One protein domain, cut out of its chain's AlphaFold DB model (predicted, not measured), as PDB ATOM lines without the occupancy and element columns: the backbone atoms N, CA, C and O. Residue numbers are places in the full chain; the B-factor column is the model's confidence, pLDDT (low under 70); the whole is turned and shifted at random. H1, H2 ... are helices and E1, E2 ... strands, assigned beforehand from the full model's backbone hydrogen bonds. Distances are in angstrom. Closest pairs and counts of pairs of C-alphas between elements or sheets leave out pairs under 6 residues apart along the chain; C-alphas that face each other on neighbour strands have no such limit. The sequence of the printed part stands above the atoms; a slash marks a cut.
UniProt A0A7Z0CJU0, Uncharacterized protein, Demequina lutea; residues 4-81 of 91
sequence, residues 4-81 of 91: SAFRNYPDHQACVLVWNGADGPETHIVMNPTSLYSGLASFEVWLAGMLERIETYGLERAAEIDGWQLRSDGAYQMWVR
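Overview. This is residues 4 to 81 of the 91 residues of an uncharacterized protein of Demequina lutea (UniProt A0A7Z0CJU0). A small, three-stranded antiparallel sheet has the short helix H3 over one face, while the long helix H2 only grazes the sheet, mostly near its edge strand E2. The small helix H1 lies off beyond one end of the sheet, apart from H2 and H3. The printed part has 78 residues, with three named helices and three named strands in the order H1 E1 E2 H2 H3 E3; the sheet runs E2 E1 E3, and the class is mixed, helices and strands. It is only just compact, close to loose, with a radius of gyration of the C-alphas of 13.3 A and spans of 38 by 26 by 21 A.

Arrangement. Inner strand E1, residues 14 to 21, and E2, residues 24 to 31, form a hairpin, with N 17 and O 28 within hydrogen-bond range at 2.8 A. E3, residues 76 to 80, is antiparallel to E1, with N 16 and O 78 2.9 A apart. H3, residues 59 to 66, is over E1 and E3 at a height over the sheet of 9.4 A, and runs along the strands, at 10 degrees to E1 on the local plane. H2, residues 40 to 57, only grazes the sheet with residues 43 to 55. H2 touches H3 with residues 50 to 54 alone, at a steep tilt of 52 degrees, opposite ways; their closest C-alphas, of Ile 54 and Ala 62, are 5.3 A apart. E2, H2, H3 and E3 make a split strand-helix-strand unit, two strands running the same way with helices between them along the chain and E1 between them in the sheet; its crossover is left-handed. H1, residues 4 to 8, is not on the sheet. In H2 and H3 every O i to N i+4 pair is within hydrogen-bond range; in H1 0 of 1 is, and 1 of 2 O i to N i+3 pairs.

Along the chain. H1 begins at C-alpha 4, (366.247, 212.752, 168.002). E1 is 21.3 A long, E2 22.9 A, H2 25.5 A, H3 10.5 A and E3 13.1 A, ending at C-alpha 80, (354.589, 216.526, 182.091).

Size, cuts and confidence. The C-alphas of Ser 4 and Asp 23, the two farthest apart, are 43.9 A apart. The printed part has no cut, and no link is long. The mean pLDDT of the printed part is 85.0; residues 4 to 11 and 35 to 39 are under 70.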
ATOM      1  N   SER A   4     366.630 211.677 168.919       54.62
ATOM      2  CA  SER A   4     366.247 212.752 168.002       54.62
ATOM      3  C   SER A   4     364.729 212.913 167.876       54.62
ATOM      4  O   SER A   4     364.248 214.045 167.836       54.62
ATOM      5  N   ALA A   5     363.966 211.813 167.934       53.38
ATOM      6  CA  ALA A   5     362.505 211.837 167.858       53.38
ATOM      7  C   ALA A   5     361.876 212.655 168.999       53.38
ATOM      8  O   ALA A   5     360.859 213.314 168.804       53.38
ATOM      9  N   PHE A   6     362.513 212.690 170.175       53.56
ATOM     10  CA  PHE A   6     362.017 213.425 171.340       53.56
ATOM     11  C   PHE A   6     362.300 214.928 171.313       53.56
ATOM     12  O   PHE A   6     361.703 215.645 172.114       53.56
ATOM     13  N   ARG A   7     363.194 215.403 170.433       58.56
ATOM     14  CA  ARG A   7     363.594 216.821 170.352       58.56
ATOM     15  C   ARG A   7     362.560 217.709 169.661       58.56
ATOM     16  O   ARG A   7     362.614 218.920 169.817       58.56
ATOM     17  N   ASN A   8     361.655 217.114 168.885       57.31
ATOM     18  CA  ASN A   8     360.651 217.845 168.109       57.31
ATOM     19  C   ASN A   8     359.302 217.980 168.838       57.31
ATOM     20  O   ASN A   8     358.409 218.663 168.341       57.31
ATOM     21  N   TYR A   9     359.134 217.328 169.993       55.56
ATOM     22  CA  TYR A   9     357.939 217.491 170.819       55.56
ATOM     23  C   TYR A   9     358.059 218.773 171.654       55.56
ATOM     24  O   TYR A   9     359.155 219.059 172.133       55.56
ATOM     25  N   PRO A  10     356.968 219.537 171.862       59.88
ATOM     26  CA  PRO A  10     356.996 220.685 172.763       59.88
ATOM     27  C   PRO A  10     357.481 220.237 174.146       59.88
ATOM     28  O   PRO A  10     356.976 219.247 174.681       59.88
ATOM     29  N   ASP A  11     358.466 220.956 174.693       62.78
ATOM     30  CA  ASP A  11     359.235 220.516 175.865       62.78
ATOM     31  C   ASP A  11     358.332 220.137 177.047       62.78
ATOM     32  O   ASP A  11     358.563 219.115 177.700       62.78
ATOM     33  N   HIS A  12     357.250 220.894 177.273       70.62
ATOM     34  CA  HIS A  12     356.322 220.688 178.383       70.62
ATOM     35  C   HIS A  12     354.870 221.002 177.985       70.62
ATOM     36  O   HIS A  12     354.586 222.038 177.379       70.62
ATOM     37  N   GLN A  13     353.934 220.125 178.356       80.50
ATOM     38  CA  GLN A  13     352.489 220.332 178.179       80.50
ATOM     39  C   GLN A  13     351.785 220.707 179.483       80.50
ATOM     40  O   GLN A  13     350.774 221.405 179.448       80.50
ATOM     41  N   ALA A  14     352.320 220.276 180.623       85.81
ATOM     42  CA  ALA A  14     351.851 220.702 181.929       85.81
ATOM     43  C   ALA A  14     352.992 220.736 182.954       85.81
ATOM     44  O   ALA A  14     354.036 220.108 182.778       85.81
ATOM     45  N   CYS A  15     352.765 221.464 184.040       89.50
ATOM     46  CA  CYS A  15     353.543 221.401 185.267       89.50
ATOM     47  C   CYS A  15     352.600 221.014 186.400       89.50
ATOM     48  O   CYS A  15     351.555 221.643 186.572       89.50
ATOM     49  N   VAL A  16     352.982 220.008 187.178       92.25
ATOM     50  CA  VAL A  16     352.278 219.613 188.399       92.25
ATOM     51  C   VAL A  16     353.131 220.032 189.589       92.25
ATOM     52  O   VAL A  16     354.339 219.787 189.611       92.25
ATOM     53  N   LEU A  17     352.500 220.698 190.548       95.19
ATOM     54  CA  LEU A  17     353.067 221.080 191.834       95.19
ATOM     55  C   LEU A  17     352.277 220.375 192.927       95.19
ATOM     56  O   LEU A  17     351.049 220.447 192.917       95.19
ATOM     57  N   VAL A  18     352.967 219.731 193.864       94.88
ATOM     58  CA  VAL A  18     352.335 219.041 194.994       94.88
ATOM     59  C   VAL A  18     353.093 219.340 196.278       94.88
ATOM     60  O   VAL A  18     354.322 219.316 196.297       94.88
ATOM     61  N   TRP A  19     352.376 219.620 197.357       95.38
ATOM     62  CA  TRP A  19     352.949 219.880 198.678       95.38
ATOM     63  C   TRP A  19     352.035 219.322 199.766       95.38
ATOM     64  O   TRP A  19     350.870 219.031 199.516       95.38
ATOM     65  N   ASN A  20     352.552 219.180 200.985       93.44
ATOM     66  CA  ASN A  20     351.714 218.880 202.143       93.44
ATOM     67  C   ASN A  20     351.096 220.184 202.662       93.44
ATOM     68  O   ASN A  20     351.803 221.038 203.200       93.44
ATOM     69  N   GLY A  21     349.790 220.341 202.460       91.69
ATOM     70  CA  GLY A  21     348.972 221.391 203.054       91.69
ATOM     71  C   GLY A  21     348.574 221.076 204.496       91.69
ATOM     72  O   GLY A  21     349.010 220.083 205.084       91.69
ATOM     73  N   ALA A  22     347.730 221.928 205.078       92.12
ATOM     74  CA  ALA A  22     347.289 221.781 206.468       92.12
ATOM     75  C   ALA A  22     346.436 220.518 206.691       92.12
ATOM     76  O   ALA A  22     346.534 219.890 207.744       92.12
ATOM     77  N   ASP A  23     345.649 220.139 205.682       92.88
ATOM     78  CA  ASP A  23     344.683 219.037 205.742       92.88
ATOM     79  C   ASP A  23     345.108 217.818 204.899       92.88
ATOM     80  O   ASP A  23     344.338 216.874 204.723       92.88
ATOM     81  N   GLY A  24     346.338 217.824 204.374       89.62
ATOM     82  CA  GLY A  24     346.881 216.761 203.530       89.62
ATOM     83  C   GLY A  24     347.526 217.277 202.242       89.62
ATOM     84  O   GLY A  24     347.767 218.477 202.108       89.62
ATOM     85  N   PRO A  25     347.848 216.383 201.293       91.06
ATOM     86  CA  PRO A  25     348.471 216.763 200.034       91.06
ATOM     87  C   PRO A  25     347.584 217.698 199.204       91.06
ATOM     88  O   PRO A  25     346.439 217.381 198.890       91.06
ATOM     89  N   GLU A  26     348.140 218.833 198.802       93.50
ATOM     90  CA  GLU A  26     347.521 219.789 197.891       93.50
ATOM     91  C   GLU A  26     348.236 219.740 196.543       93.50
ATOM     92  O   GLU A  26     349.440 219.495 196.468       93.50
ATOM     93  N   THR A  27     347.487 219.946 195.460       91.88
ATOM     94  CA  THR A  27     348.007 219.859 194.093       91.88
ATOM     95  C   THR A  27     347.577 221.068 193.276       91.88
ATOM     96  O   THR A  27     346.406 221.445 193.271       91.88
ATOM     97  N   HIS A  28     348.512 221.638 192.520       93.06
ATOM     98  CA  HIS A  28     348.247 222.655 191.510       93.06
ATOM     99  C   HIS A  28     348.795 222.192 190.164       93.06
ATOM    100  O   HIS A  28     349.956 221.805 190.037       93.06
ATOM    101  N   ILE A  29     347.943 222.240 189.144       89.81
ATOM    102  CA  ILE A  29     348.264 221.827 187.785       89.81
ATOM    103  C   ILE A  29     348.183 223.044 186.872       89.81
ATOM    104  O   ILE A  29     347.134 223.673 186.749       89.81
ATOM    105  N   VAL A  30     349.286 223.339 186.193       88.00
ATOM    106  CA  VAL A  30     349.358 224.364 185.154       88.00
ATOM    107  C   VAL A  30     349.463 223.657 183.812       88.00
ATOM    108  O   VAL A  30     350.457 222.985 183.552       88.00
ATOM    109  N   MET A  31     348.454 223.798 182.957       83.94
ATOM    110  CA  MET A  31     348.444 223.205 181.617       83.94
ATOM    111  C   MET A  31     348.708 224.261 180.547       83.94
ATOM    112  O   MET A  31     348.206 225.382 180.629       83.94
ATOM    113  N   ASN A  32     349.456 223.892 179.507       79.50
ATOM    114  CA  ASN A  32     349.588 224.711 178.314       79.50
ATOM    115  C   ASN A  32     348.251 224.696 177.543       79.50
ATOM    116  O   ASN A  32     347.834 223.630 177.076       79.50
ATOM    117  N   PRO A  33     347.579 225.849 177.359       74.25
ATOM    118  CA  PRO A  33     346.260 225.892 176.736       74.25
ATOM    119  C   PRO A  33     346.256 225.397 175.285       74.25
ATOM    120  O   PRO A  33     345.245 224.888 174.809       74.25
ATOM    121  N   THR A  34     347.386 225.478 174.576       74.00
ATOM    122  CA  THR A  34     347.484 224.976 173.197       74.00
ATOM    123  C   THR A  34     347.610 223.452 173.120       74.00
ATOM    124  O   THR A  34     347.492 222.887 172.039       74.00
ATOM    125  N   SER A  35     347.854 222.776 174.248       66.81
ATOM    126  CA  SER A  35     348.032 221.319 174.342       66.81
ATOM    127  C   SER A  35     346.789 220.584 174.859       66.81
ATOM    128  O   SER A  35     346.797 219.358 174.937       66.81
ATOM    129  N   LEU A  36     345.709 221.311 175.168       60.25
ATOM    130  CA  LEU A  36     344.493 220.785 175.805       60.25
ATOM    131  C   LEU A  36     343.728 219.736 174.975       60.25
ATOM    132  O   LEU A  36     342.993 218.934 175.542       60.25
ATOM    133  N   TYR A  37     343.872 219.718 173.648       55.44
ATOM    134  CA  TYR A  37     342.897 219.036 172.785       55.44
ATOM    135  C   TYR A  37     343.209 217.578 172.422       55.44
ATOM    136  O   TYR A  37     342.294 216.870 172.012       55.44
ATOM    137  N   SER A  38     344.447 217.094 172.569       62.59
ATOM    138  CA  SER A  38     344.823 215.754 172.073       62.59
ATOM    139  C   SER A  38     345.204 214.735 173.151       62.59
ATOM    140  O   SER A  38     345.551 213.610 172.803       62.59
ATOM    141  N   GLY A  39     345.161 215.094 174.440       68.81
ATOM    142  CA  GLY A  39     345.698 214.239 175.510       68.81
ATOM    143  C   GLY A  39     345.003 214.329 176.866       68.81
ATOM    144  O   GLY A  39     345.496 213.731 177.817       68.81
ATOM    145  N   LEU A  40     343.876 215.045 176.976       75.94
ATOM    146  CA  LEU A  40     343.231 215.312 178.267       75.94
ATOM    147  C   LEU A  40     342.819 214.026 179.001       75.94
ATOM    148  O   LEU A  40     343.175 213.860 180.159       75.94
ATOM    149  N   ALA A  41     342.170 213.078 178.320       80.12
ATOM    150  CA  ALA A  41     341.745 211.823 178.947       80.12
ATOM    151  C   ALA A  41     342.934 210.987 179.462       80.12
ATOM    152  O   ALA A  41     342.895 210.434 180.557       80.12
ATOM    153  N   SER A  42     344.027 210.914 178.697       79.69
ATOM    154  CA  SER A  42     345.245 210.224 179.139       79.69
ATOM    155  C   SER A  42     345.913 210.946 180.309       79.69
ATOM    156  O   SER A  42     346.428 210.293 181.215       79.69
ATOM    157  N   PHE A  43     345.886 212.280 180.306       82.19
ATOM    158  CA  PHE A  43     346.388 213.097 181.404       82.19
ATOM    159  C   PHE A  43     345.575 212.887 182.688       82.19
ATOM    160  O   PHE A  43     346.165 212.709 183.747       82.19
ATOM    161  N   GLU A  44     344.244 212.823 182.598       85.25
ATOM    162  CA  GLU A  44     343.352 212.540 183.731       85.25
ATOM    163  C   GLU A  44     343.607 211.156 184.341       85.25
ATOM    164  O   GLU A  44     343.727 211.036 185.558       85.25
ATOM    165  N   VAL A  45     343.752 210.117 183.512       88.44
ATOM    166  CA  VAL A  45     344.071 208.756 183.988       88.44
ATOM    167  C   VAL A  45     345.430 208.725 184.682       88.44
ATOM    168  O   VAL A  45     345.576 208.137 185.755       88.44
ATOM    169  N   TRP A  46     346.429 209.377 184.091       88.19
ATOM    170  CA  TRP A  46     347.751 209.474 184.695       88.19
ATOM    171  C   TRP A  46     347.716 210.250 186.026       88.19
ATOM    172  O   TRP A  46     348.339 209.816 186.998       88.19
ATOM    173  N   LEU A  47     346.935 211.334 186.104       89.12
ATOM    174  CA  LEU A  47     346.750 212.128 187.319       89.12
ATOM    175  C   LEU A  47     346.054 211.320 188.421       89.12
ATOM    176  O   LEU A  47     346.469 211.381 189.575       89.12
ATOM    177  N   ALA A  48     345.039 210.524 188.082       91.50
ATOM    178  CA  ALA A  48     344.387 209.637 189.041       91.50
ATOM    179  C   ALA A  48     345.381 208.628 189.639       91.50
ATOM    180  O   ALA A  48     345.459 208.491 190.857       91.50
ATOM    181  N   GLY A  49     346.214 207.999 188.801       93.31
ATOM    182  CA  GLY A  49     347.247 207.074 189.277       93.31
ATOM    183  C   GLY A  49     348.329 207.754 190.127       93.31
ATOM    184  O   GLY A  49     348.868 207.147 191.049       93.31
ATOM    185  N   MET A  50     348.650 209.017 189.841       92.81
ATOM    186  CA  MET A  50     349.535 209.828 190.679       92.81
ATOM    187  C   MET A  50     348.948 210.037 192.081       92.81
ATOM    188  O   MET A  50     349.641 209.821 193.074       92.81
ATOM    189  N   LEU A  51     347.676 210.433 192.165       92.31
ATOM    190  CA  LEU A  51     346.989 210.642 193.442       92.31
ATOM    191  C   LEU A  51     346.884 209.339 194.245       92.31
ATOM    192  O   LEU A  51     347.172 209.342 195.438       92.31
ATOM    193  N   GLU A  52     346.582 208.219 193.587       95.38
ATOM    194  CA  GLU A  52     346.558 206.891 194.215       95.38
ATOM    195  C   GLU A  52     347.925 206.512 194.810       95.38
ATOM    196  O   GLU A  52     348.001 205.985 195.923       95.38
ATOM    197  N   ARG A  53     349.033 206.820 194.117       94.81
ATOM    198  CA  ARG A  53     350.385 206.597 194.657       94.81
ATOM    199  C   ARG A  53     350.660 207.456 195.887       94.81
ATOM    200  O   ARG A  53     351.250 206.951 196.841       94.81
ATOM    201  N   ILE A  54     350.236 208.721 195.885       94.75
ATOM    202  CA  ILE A  54     350.373 209.605 197.051       94.75
ATOM    203  C   ILE A  54     349.573 209.056 198.234       94.75
ATOM    204  O   ILE A  54     350.098 209.004 199.341       94.75
ATOM    205  N   GLU A  55     348.338 208.613 198.007       94.06
ATOM    206  CA  GLU A  55     347.490 208.031 199.052       94.06
ATOM    207  C   GLU A  55     348.087 206.729 199.609       94.06
ATOM    208  O   GLU A  55     348.116 206.518 200.819       94.06
ATOM    209  N   THR A  56     348.627 205.882 198.732       96.62
ATOM    210  CA  THR A  56     349.165 204.566 199.104       96.62
ATOM    211  C   THR A  56     350.507 204.656 199.830       96.62
ATOM    212  O   THR A  56     350.750 203.910 200.779       96.62
ATOM    213  N   TYR A  57     351.410 205.528 199.372       95.62
ATOM    214  CA  TYR A  57     352.811 205.538 199.813       95.62
ATOM    215  C   TYR A  57     353.225 206.806 200.565       95.62
ATOM    216  O   TYR A  57     354.311 206.842 201.145       95.62
ATOM    217  N   GLY A  58     352.387 207.839 200.562       94.62
ATOM    218  CA  GLY A  58     352.755 209.181 200.996       94.62
ATOM    219  C   GLY A  58     353.487 209.972 199.907       94.62
ATOM    220  O   GLY A  58     354.084 209.415 198.980       94.62
ATOM    221  N   LEU A  59     353.452 211.301 200.040       94.38
ATOM    222  CA  LEU A  59     353.974 212.242 199.045       94.38
ATOM    223  C   LEU A  59     355.459 212.023 198.730       94.38
ATOM    224  O   LEU A  59     355.819 211.927 197.563       94.38
ATOM    225  N   GLU A  60     356.316 211.917 199.747       94.50
ATOM    226  CA  GLU A  60     357.767 211.789 199.544       94.50
ATOM    227  C   GLU A  60     358.115 210.525 198.749       94.50
ATOM    228  O   GLU A  60     358.890 210.570 197.795       94.50
ATOM    229  N   ARG A  61     357.480 209.394 199.082       95.81
ATOM    230  CA  ARG A  61     357.739 208.129 198.392       95.81
ATOM    231  C   ARG A  61     357.160 208.111 196.979       95.81
ATOM    232  O   ARG A  61     357.802 207.582 196.075       95.81
ATOM    233  N   ALA A  62     355.976 208.688 196.774       94.94
ATOM    234  CA  ALA A  62     355.400 208.849 195.439       94.94
ATOM    235  C   ALA A  62     356.290 209.737 194.549       94.94
ATOM    236  O   ALA A  62     356.563 209.383 193.402       94.94
ATOM    237  N   ALA A  63     356.816 210.830 195.109       94.12
ATOM    238  CA  ALA A  63     357.746 211.730 194.440       94.12
ATOM    239  C   ALA A  63     359.040 211.025 194.005       94.12
ATOM    240  O   ALA A  63     359.514 211.252 192.895       94.12
ATOM    241  N   GLU A  64     359.602 210.138 194.832       93.69
ATOM    242  CA  GLU A  64     360.768 209.332 194.446       93.69
ATOM    243  C   GLU A  64     360.471 208.363 193.294       93.69
ATOM    244  O   GLU A  64     361.292 208.223 192.388       93.69
ATOM    245  N   ILE A  65     359.314 207.689 193.327       91.44
ATOM    246  CA  ILE A  65     358.904 206.717 192.299       91.44
ATOM    247  C   ILE A  65     358.755 207.402 190.938       91.44
ATOM    248  O   ILE A  65     359.230 206.882 189.928       91.44
ATOM    249  N   ASP A  66     358.124 208.574 190.925       88.38
ATOM    250  CA  ASP A  66     357.816 209.312 189.701       88.38
ATOM    251  C   ASP A  66     358.931 210.293 189.287       88.38
ATOM    252  O   ASP A  66     358.829 210.949 188.250       88.38
ATOM    253  N   GLY A  67     360.005 210.405 190.077       90.00
ATOM    254  CA  GLY A  67     361.165 211.247 189.770       90.00
ATOM    255  C   GLY A  67     360.897 212.750 189.891       90.00
ATOM    256  O   GLY A  67     361.365 213.534 189.064       90.00
ATOM    257  N   TRP A  68     360.132 213.167 190.899       94.06
ATOM    258  CA  TRP A  68     359.785 214.571 191.116       94.06
ATOM    259  C   TRP A  68     360.956 215.355 191.689       94.06
ATOM    260  O   TRP A  68     361.751 214.858 192.487       94.06
ATOM    261  N   GLN A  69     361.030 216.630 191.325       95.81
ATOM    262  CA  GLN A  69     362.047 217.533 191.834       95.81
ATOM    263  C   GLN A  69     361.539 218.259 193.081       95.81
ATOM    264  O   GLN A  69     360.552 218.993 193.012       95.81
ATOM    265  N   LEU A  70     362.242 218.107 194.206       96.50
ATOM    266  CA  LEU A  70     362.001 218.916 195.401       96.50
ATOM    267  C   LEU A  70     362.498 220.351 195.179       96.50
ATOM    268  O   LEU A  70     363.631 220.578 194.743       96.50
ATOM    269  N   ARG A  71     361.647 221.326 195.495       95.75
ATOM    270  CA  ARG A  71     361.943 222.759 195.427       95.75
ATOM    271  C   ARG A  71     362.363 223.302 196.790       95.75
ATOM    272  O   ARG A  71     362.109 222.709 197.834       95.75
ATOM    273  N   SER A  72     362.962 224.490 196.787       95.56
ATOM    274  CA  SER A  72     363.386 225.178 198.014       95.56
ATOM    275  C   SER A  72     362.230 225.653 198.901       95.56
ATOM    276  O   SER A  72     362.462 225.976 200.059       95.56
ATOM    277  N   ASP A  73     361.008 225.730 198.367       93.50
ATOM    278  CA  ASP A  73     359.784 226.054 199.114       93.50
ATOM    279  C   ASP A  73     359.120 224.816 199.747       93.50
ATOM    280  O   ASP A  73     358.075 224.941 200.377       93.50
ATOM    281  N   GLY A  74     359.727 223.632 199.608       93.06
ATOM    282  CA  GLY A  74     359.213 222.376 200.156       93.06
ATOM    283  C   GLY A  74     358.162 221.686 199.282       93.06
ATOM    284  O   GLY A  74     357.721 220.595 199.632       93.06
ATOM    285  N   ALA A  75     357.777 222.273 198.145       95.62
ATOM    286  CA  ALA A  75     356.902 221.619 197.181       95.62
ATOM    287  C   ALA A  75     357.693 220.694 196.243       95.62
ATOM    288  O   ALA A  75     358.853 220.945 195.906       95.62
ATOM    289  N   TYR A  76     357.035 219.653 195.752       96.75
ATOM    290  CA  TYR A  76     357.519 218.837 194.649       96.75
ATOM    291  C   TYR A  76     356.980 219.351 193.317       96.75
ATOM    292  O   TYR A  76     355.836 219.796 193.218       96.75
ATOM    293  N   GLN A  77     357.814 219.273 192.286       95.31
ATOM    294  CA  GLN A  77     357.502 219.701 190.931       95.31
ATOM    295  C   GLN A  77     357.805 218.603 189.920       95.31
ATOM    296  O   GLN A  77     358.848 217.950 189.978       95.31
ATOM    297  N   MET A  78     356.927 218.480 188.929       92.31
ATOM    298  CA  MET A  78     357.141 217.622 187.774       92.31
ATOM    299  C   MET A  78     356.618 218.282 186.504       92.31
ATOM    300  O   MET A  78     355.493 218.784 186.446       92.31
ATOM    301  N   TRP A  79     357.443 218.237 185.464       88.44
ATOM    302  CA  TRP A  79     357.045 218.623 184.122       88.44
ATOM    303  C   TRP A  79     356.488 217.419 183.376       88.44
ATOM    304  O   TRP A  79     357.112 216.361 183.333       88.44
ATOM    305  N   VAL A  80     355.323 217.593 182.765       84.75
ATOM    306  CA  VAL A  80     354.589 216.526 182.091       84.75
ATOM    307  C   VAL A  80     354.508 216.826 180.603       84.75
ATOM    308  O   VAL A  80     354.232 217.955 180.183       84.75
ATOM    309  N   ARG A  81     354.722 215.790 179.795       80.44
ATOM    310  CA  ARG A  81     354.455 215.795 178.359       80.44
ATOM    311  C   ARG A  81     353.829 214.465 177.956       80.44
ATOM    312  O   ARG A  81     354.277 213.408 178.394       80.44
TER     313      ARG A  81